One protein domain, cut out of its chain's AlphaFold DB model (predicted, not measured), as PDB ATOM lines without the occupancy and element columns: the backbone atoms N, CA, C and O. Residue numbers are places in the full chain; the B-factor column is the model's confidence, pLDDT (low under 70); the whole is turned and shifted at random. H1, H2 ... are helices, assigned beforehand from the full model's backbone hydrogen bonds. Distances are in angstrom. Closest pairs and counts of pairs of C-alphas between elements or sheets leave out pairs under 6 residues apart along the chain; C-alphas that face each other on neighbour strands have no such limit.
ATOM      1  N   ILE A 402     274.188 255.430 240.517       75.31
ATOM      2  CA  ILE A 402     274.828 254.372 241.311       75.31
ATOM      3  C   ILE A 402     275.139 254.859 242.725       75.31
ATOM      4  O   ILE A 402     274.945 254.114 243.681       75.31
ATOM      5  N   ARG A 403     275.612 256.101 242.880       75.88
ATOM      6  CA  ARG A 403     275.890 256.669 244.199       75.88
ATOM      7  C   ARG A 403     274.626 256.742 245.059       75.88
ATOM      8  O   ARG A 403     274.650 256.265 246.189       75.88
ATOM      9  N   SER A 404     273.540 257.289 244.515       74.00
ATOM     10  CA  SER A 404     272.258 257.382 245.220       74.00
ATOM     11  C   SER A 404     271.728 255.991 245.595       74.00
ATOM     12  O   SER A 404     271.337 255.770 246.742       74.00
ATOM     13  N   LYS A 405     271.813 255.016 244.676       75.38
ATOM     14  CA  LYS A 405     271.472 253.607 244.944       75.38
ATOM     15  C   LYS A 405     272.328 253.014 246.059       75.38
ATOM     16  O   LYS A 405     271.798 252.343 246.934       75.38
ATOM     17  N   ALA A 406     273.634 253.262 246.053       79.38
ATOM     18  CA  ALA A 406     274.541 252.759 247.077       79.38
ATOM     19  C   ALA A 406     274.197 253.308 248.470       79.38
ATOM     20  O   ALA A 406     274.123 252.535 249.424       79.38
ATOM     21  N   GLU A 407     273.939 254.611 248.588       75.69
ATOM     22  CA  GLU A 407     273.538 255.252 249.849       75.69
ATOM     23  C   GLU A 407     272.193 254.708 250.358       75.69
ATOM     24  O   GLU A 407     272.073 254.361 251.537       75.69
ATOM     25  N   PHE A 408     271.214 254.530 249.467       79.19
ATOM     26  CA  PHE A 408     269.938 253.894 249.801       79.19
ATOM     27  C   PHE A 408     270.128 252.457 250.294       79.19
ATOM     28  O   PHE A 408     269.622 252.076 251.351       79.19
ATOM     29  N   CYS A 409     270.918 251.661 249.569       78.69
ATOM     30  CA  CYS A 409     271.228 250.289 249.946       78.69
ATOM     31  C   CYS A 409     271.920 250.215 251.311       78.69
ATOM     32  O   CYS A 409     271.626 249.305 252.073       78.69
ATOM     33  N   MET A 410     272.772 251.175 251.687       79.56
ATOM     34  CA  MET A 410     273.360 251.208 253.035       79.56
ATOM     35  C   MET A 410     272.305 251.369 254.136       79.56
ATOM     36  O   MET A 410     272.406 250.715 255.174       79.56
ATOM     37  N   ILE A 411     271.292 252.214 253.927       77.31
ATOM     38  CA  ILE A 411     270.189 252.388 254.884       77.31
ATOM     39  C   ILE A 411     269.362 251.101 254.960       77.31
ATOM     40  O   ILE A 411     269.143 250.572 256.052       77.31
ATOM     41  N   LEU A 412     268.976 250.552 253.804       75.69
ATOM     42  CA  LEU A 412     268.226 249.296 253.724       75.69
ATOM     43  C   LEU A 412     268.976 248.120 254.349       75.69
ATOM     44  O   LEU A 412     268.364 247.237 254.946       75.69
ATOM     45  N   ASN A 413     270.301 248.091 254.221       78.38
ATOM     46  CA  ASN A 413     271.111 247.021 254.780       78.38
ATOM     47  C   ASN A 413     271.062 247.026 256.304       78.38
ATOM     48  O   ASN A 413     270.793 245.985 256.894       78.38
ATOM     49  N   LYS A 414     271.191 248.203 256.923       79.50
ATOM     50  CA  LYS A 414     271.036 248.358 258.375       79.50
ATOM     51  C   LYS A 414     269.631 247.996 258.850       79.50
ATOM     52  O   LYS A 414     269.488 247.369 259.895       79.50
ATOM     53  N   LEU A 415     268.606 248.386 258.090       76.69
ATOM     54  CA  LEU A 415     267.223 248.050 258.419       76.69
ATOM     55  C   LEU A 415     267.008 246.534 258.392       76.69
ATOM     56  O   LEU A 415     266.469 245.983 259.342       76.69
ATOM     57  N   GLN A 416     267.482 245.851 257.348       74.50
ATOM     58  CA  GLN A 416     267.359 244.397 257.252       74.50
ATOM     59  C   GLN A 416     268.130 243.676 258.366       74.50
ATOM     60  O   GLN A 416     267.572 242.785 258.997       74.50
ATOM     61  N   ASP A 417     269.365 244.093 258.661       76.75
ATOM     62  CA  ASP A 417     270.149 243.529 259.770       76.75
ATOM     63  C   ASP A 417     269.429 243.698 261.117       76.75
ATOM     64  O   ASP A 417     269.549 242.850 262.004       76.75
ATOM     65  N   ARG A 418     268.660 244.785 261.276       77.25
ATOM     66  CA  ARG A 418     267.861 245.033 262.475       77.25
ATOM     67  C   ARG A 418     266.570 244.218 262.516       77.25
ATOM     68  O   ARG A 418     266.207 243.751 263.593       77.25
ATOM     69  N   MET A 419     265.897 244.048 261.380       72.75
ATOM     70  CA  MET A 419     264.686 243.224 261.262       72.75
ATOM     71  C   MET A 419     264.976 241.728 261.419       72.75
ATOM     72  O   MET A 419     264.112 240.992 261.876       72.75
ATOM     73  N   ALA A 420     266.195 241.284 261.099       71.94
ATOM     74  CA  ALA A 420     266.629 239.906 261.316       71.94
ATOM     75  C   ALA A 420     266.824 239.549 262.807       71.94
ATOM     76  O   ALA A 420     267.009 238.380 263.145       71.94
ATOM     77  N   GLN A 421     266.824 240.537 263.707       75.06
ATOM     78  CA  GLN A 421     266.932 240.314 265.148       75.06
ATOM     79  C   GLN A 421     265.553 240.030 265.751       75.06
ATOM     80  O   GLN A 421     264.565 240.656 265.387       75.06
ATOM     81  N   LEU A 422     265.504 239.127 266.734       70.44
ATOM     82  CA  LEU A 422     264.257 238.733 267.405       70.44
ATOM     83  C   LEU A 422     263.657 239.840 268.291       70.44
ATOM     84  O   LEU A 422     262.493 239.760 268.675       70.44
ATOM     85  N   SER A 423     264.445 240.853 268.655       76.81
ATOM     86  CA  SER A 423     263.979 241.965 269.478       76.81
ATOM     87  C   SER A 423     263.083 242.911 268.666       76.81
ATOM     88  O   SER A 423     263.431 243.269 267.536       76.81
ATOM     89  N   PRO A 424     261.955 243.388 269.223       70.94
ATOM     90  CA  PRO A 424     261.114 244.369 268.543       70.94
ATOM     91  C   PRO A 424     261.891 245.666 268.300       70.94
ATOM     92  O   PRO A 424     262.755 246.035 269.100       70.94
ATOM     93  N   LEU A 425     261.608 246.358 267.193       74.50
ATOM     94  CA  LEU A 425     262.196 247.672 266.928       74.50
ATOM     95  C   LEU A 425     261.669 248.694 267.937       74.50
ATOM     96  O   LEU A 425     260.462 248.829 268.136       74.50
ATOM     97  N   THR A 426     262.580 249.447 268.542       77.19
ATOM     98  CA  THR A 426     262.224 250.564 269.417       77.19
ATOM     99  C   THR A 426     261.778 251.770 268.589       77.19
ATOM    100  O   THR A 426     262.224 251.971 267.457       77.19
ATOM    101  N   ALA A 427     260.945 252.640 269.168       72.56
ATOM    102  CA  ALA A 427     260.513 253.871 268.499       72.56
ATOM    103  C   ALA A 427     261.701 254.763 268.084       72.56
ATOM    104  O   ALA A 427     261.682 255.364 267.013       72.56
ATOM    105  N   SER A 428     262.764 254.804 268.896       76.44
ATOM    106  CA  SER A 428     263.989 255.547 268.578       76.44
ATOM    107  C   SER A 428     264.713 254.990 267.351       76.44
ATOM    108  O   SER A 428     265.271 255.765 266.578       76.44
ATOM    109  N   GLU A 429     264.735 253.668 267.172       77.31
ATOM    110  CA  GLU A 429     265.356 253.036 266.003       77.31
ATOM    111  C   GLU A 429     264.546 253.318 264.739       77.31
ATOM    112  O   GLU A 429     265.121 253.695 263.721       77.31
ATOM    113  N   VAL A 430     263.215 253.212 264.817       75.00
ATOM    114  CA  VAL A 430     262.319 253.533 263.696       75.00
ATOM    115  C   VAL A 430     262.511 254.981 263.242       75.00
ATOM    116  O   VAL A 430     262.734 255.219 262.055       75.00
ATOM    117  N   LEU A 431     262.516 255.934 264.179       76.12
ATOM    118  CA  LEU A 431     262.761 257.348 263.877       76.12
ATOM    119  C   LEU A 431     264.158 257.573 263.281       76.12
ATOM    120  O   LEU A 431     264.303 258.342 262.339       76.12
ATOM    121  N   SER A 432     265.181 256.862 263.764       78.81
ATOM    122  CA  SER A 432     266.529 256.958 263.194       78.81
ATOM    123  C   SER A 432     266.606 256.444 261.751       78.81
ATOM    124  O   SER A 432     267.373 256.994 260.958       78.81
ATOM    125  N   PHE A 433     265.866 255.387 261.402       76.94
ATOM    126  CA  PHE A 433     265.785 254.909 260.019       76.94
ATOM    127  C   PHE A 433     265.017 255.891 259.134       76.94
ATOM    128  O   PHE A 433     265.457 256.173 258.018       76.94
ATOM    129  N   GLU A 434     263.917 256.448 259.642       75.00
ATOM    130  CA  GLU A 434     263.141 257.479 258.954       75.00
ATOM    131  C   GLU A 434     263.994 258.721 258.664       75.00
ATOM    132  O   GLU A 434     264.042 259.172 257.520       75.00
ATOM    133  N   ASP A 435     264.739 259.225 259.650       77.50
ATOM    134  CA  ASP A 435     265.655 260.355 259.479       77.50
ATOM    135  C   ASP A 435     266.706 260.066 258.397       77.50
ATOM    136  O   ASP A 435     266.967 260.907 257.534       77.50
ATOM    137  N   GLY A 436     267.276 258.856 258.393       72.44
ATOM    138  CA  GLY A 436     268.220 258.419 257.363       72.44
ATOM    139  C   GLY A 436     267.617 258.453 255.956       72.44
ATOM    140  O   GLY A 436     268.240 258.976 255.030       72.44
ATOM    141  N   LEU A 437     266.390 257.951 255.799       74.62
ATOM    142  CA  LEU A 437     265.658 257.979 254.530       74.62
ATOM    143  C   LEU A 437     265.304 259.406 254.102       74.62
ATOM    144  O   LEU A 437     265.433 259.739 252.926       74.62
ATOM    145  N   GLN A 438     264.907 260.270 255.039       74.12
ATOM    146  CA  GLN A 438     264.625 261.675 254.747       74.12
ATOM    147  C   GLN A 438     265.882 262.432 254.309       74.12
ATOM    148  O   GLN A 438     265.802 263.257 253.401       74.12
ATOM    149  N   ILE A 439     267.038 262.160 254.923       74.75
ATOM    150  CA  ILE A 439     268.320 262.749 254.516       74.75
ATOM    151  C   ILE A 439     268.683 262.299 253.103       74.75
ATOM    152  O   ILE A 439     269.010 263.147 252.276       74.75
ATOM    153  N   TRP A 440     268.593 260.997 252.817       74.12
ATOM    154  CA  TRP A 440     268.842 260.460 251.479       74.12
ATOM    155  C   TRP A 440     267.914 261.094 250.433       74.12
ATOM    156  O   TRP A 440     268.384 261.563 249.402       74.12
ATOM    157  N   ASN A 441     266.619 261.209 250.736       67.81
ATOM    158  CA  ASN A 441     265.631 261.812 249.840       67.81
ATOM    159  C   ASN A 441     265.879 263.311 249.576       67.81
ATOM    160  O   ASN A 441     265.495 263.832 248.536       67.81
ATOM    161  N   ARG A 442     266.508 264.023 250.522       64.38
ATOM    162  CA  ARG A 442     266.850 265.451 250.399       64.38
ATOM    163  C   ARG A 442     268.229 265.701 249.792       64.38
ATOM    164  O   ARG A 442     268.636 266.859 249.694       64.38
ATOM    165  N   MET A 443     268.981 264.661 249.432       62.25
ATOM    166  CA  MET A 443     270.209 264.861 248.674       62.25
ATOM    167  C   MET A 443     269.826 265.328 247.265       62.25
ATOM    168  O   MET A 443     269.513 264.525 246.394       62.25
ATOM    169  N   ASP A 444     269.823 266.646 247.053       54.22
ATOM    170  CA  ASP A 444     269.640 267.271 245.741       54.22
ATOM    171  C   ASP A 444     270.867 266.970 244.859       54.22
ATOM    172  O   ASP A 444     271.792 267.780 244.743       54.22
ATOM    173  N   CYS A 445     270.928 265.775 244.261       51.72
ATOM    174  CA  CYS A 445     272.021 265.400 243.356       51.72
ATOM    175  C   CYS A 445     271.808 265.880 241.914       51.72
ATOM    176  O   CYS A 445     272.720 265.734 241.104       51.72
ATOM    177  N   PHE A 446     270.626 266.399 241.567       52.09
ATOM    178  CA  PHE A 446     270.200 266.484 240.172       52.09
ATOM    179  C   PHE A 446     269.557 267.827 239.798       52.09
ATOM    180  O   PHE A 446     268.925 268.483 240.627       52.09
ATOM    181  N   SER A 447     269.685 268.226 238.527       51.06
ATOM    182  CA  SER A 447     268.821 269.250 237.934       51.06
ATOM    183  C   SER A 447     267.510 268.602 237.470       51.06
ATOM    184  O   SER A 447     267.519 267.478 236.972       51.06
ATOM    185  N   GLN A 448     266.376 269.291 237.637       49.41
ATOM    186  CA  GLN A 448     265.042 268.724 237.385       49.41
ATOM    187  C   GLN A 448     264.908 268.101 235.979       49.41
ATOM    188  O   GLN A 448     264.394 267.000 235.850       49.41
ATOM    189  N   ALA A 449     265.451 268.752 234.946       50.28
ATOM    190  CA  ALA A 449     265.318 268.309 233.555       50.28
ATOM    191  C   ALA A 449     266.086 267.009 233.233       50.28
ATOM    192  O   ALA A 449     265.639 266.212 232.414       50.28
ATOM    193  N   GLU A 450     267.233 266.782 233.876       48.34
ATOM    194  CA  GLU A 450     268.065 265.588 233.657       48.34
ATOM    195  C   GLU A 450     267.556 264.392 234.479       48.34
ATOM    196  O   GLU A 450     267.662 263.243 234.041       48.34
ATOM    197  N   VAL A 451     266.945 264.660 235.647       49.19
ATOM    198  CA  VAL A 451     266.137 263.655 236.362       49.19
ATOM    199  C   VAL A 451     265.010 263.188 235.468       49.19
ATOM    200  O   VAL A 451     264.820 261.986 235.356       49.19
TER     201      VAL A 451
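What this domain is: This is residues 402 to 451 of the 557 residues of the protein "Fungal_trans domain-containing protein" of Exophiala aquamarina CBS 119918 (UniProt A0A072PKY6). Two long helices, H1 and H2, lie nearly side by side and run opposite ways as a helical hairpin; beyond the far end of H2 a tail runs on past the start of H1 and closes in one short turn of helix, H3. The loop between H1 and H2 sticks out at one end of the hairpin with residues 419 to 424, of which 419 belongs to H1, and the tail sticks out at the other end with residues 446 to 451. The printed part has 50 residues with three named helices, H1, H2 and H3 in that order, and no named strand; the class is all helix. The whole is loose, with a radius of gyration of the C-alphas of 13.5 A, and its C-alphas span 44 by 19 by 10 A, the tail and the loop adding to the length of the hairpin.

Where its parts are: The longest helix by residues is H1, residues 402 to 419, 25.0 A from first to last C-alpha; it begins at C-alpha 402 at (274.828, 254.372, 241.311) and ends at C-alpha 419 at (264.686, 243.224, 261.262). H2, residues 427 to 441, begins at C-alpha 427 at (260.513, 253.871, 268.499) and measures 20.9 A from first to last C-alpha. H3, residues 448 to 451, is a helix of four residues and ends at C-alpha 451 at (266.137, 263.655, 236.362).

How they stand to each other: H1 and H2 touch, with 8 pairs of C-alphas within 8 A; the closest C-alphas of the two are those of Ile 411 and Gly 436, 6.8 A apart. Their lines stand at a shallow tilt of 9 degrees and they run opposite ways, a helical hairpin. Their centres are 11.7 A apart. H3 touches no helix: it is apart from H1 and apart from H2. In H1 and H2 every O i to N i+4 pair is within hydrogen-bond range. H3 is too short for such a pair, and its one O i to N i+3 pair is within range.

The domain as a whole: The outline is a rod, and the two C-alphas farthest apart are those of Leu 422 and Ala 449, at 45.0 A. Without the stretches that stand free, residues 419 to 424 and 446 to 451, the body has 38 residues and spans 31 by 18 by 6 A. The printed part has no cut. The link from H1 to H2 has 7 residues and the link from H2 to H3 has 6; both are short. The mean pLDDT of the printed part is 71.1, and residues 441 to 451 are under 70; the mean pLDDT of H3 is 49.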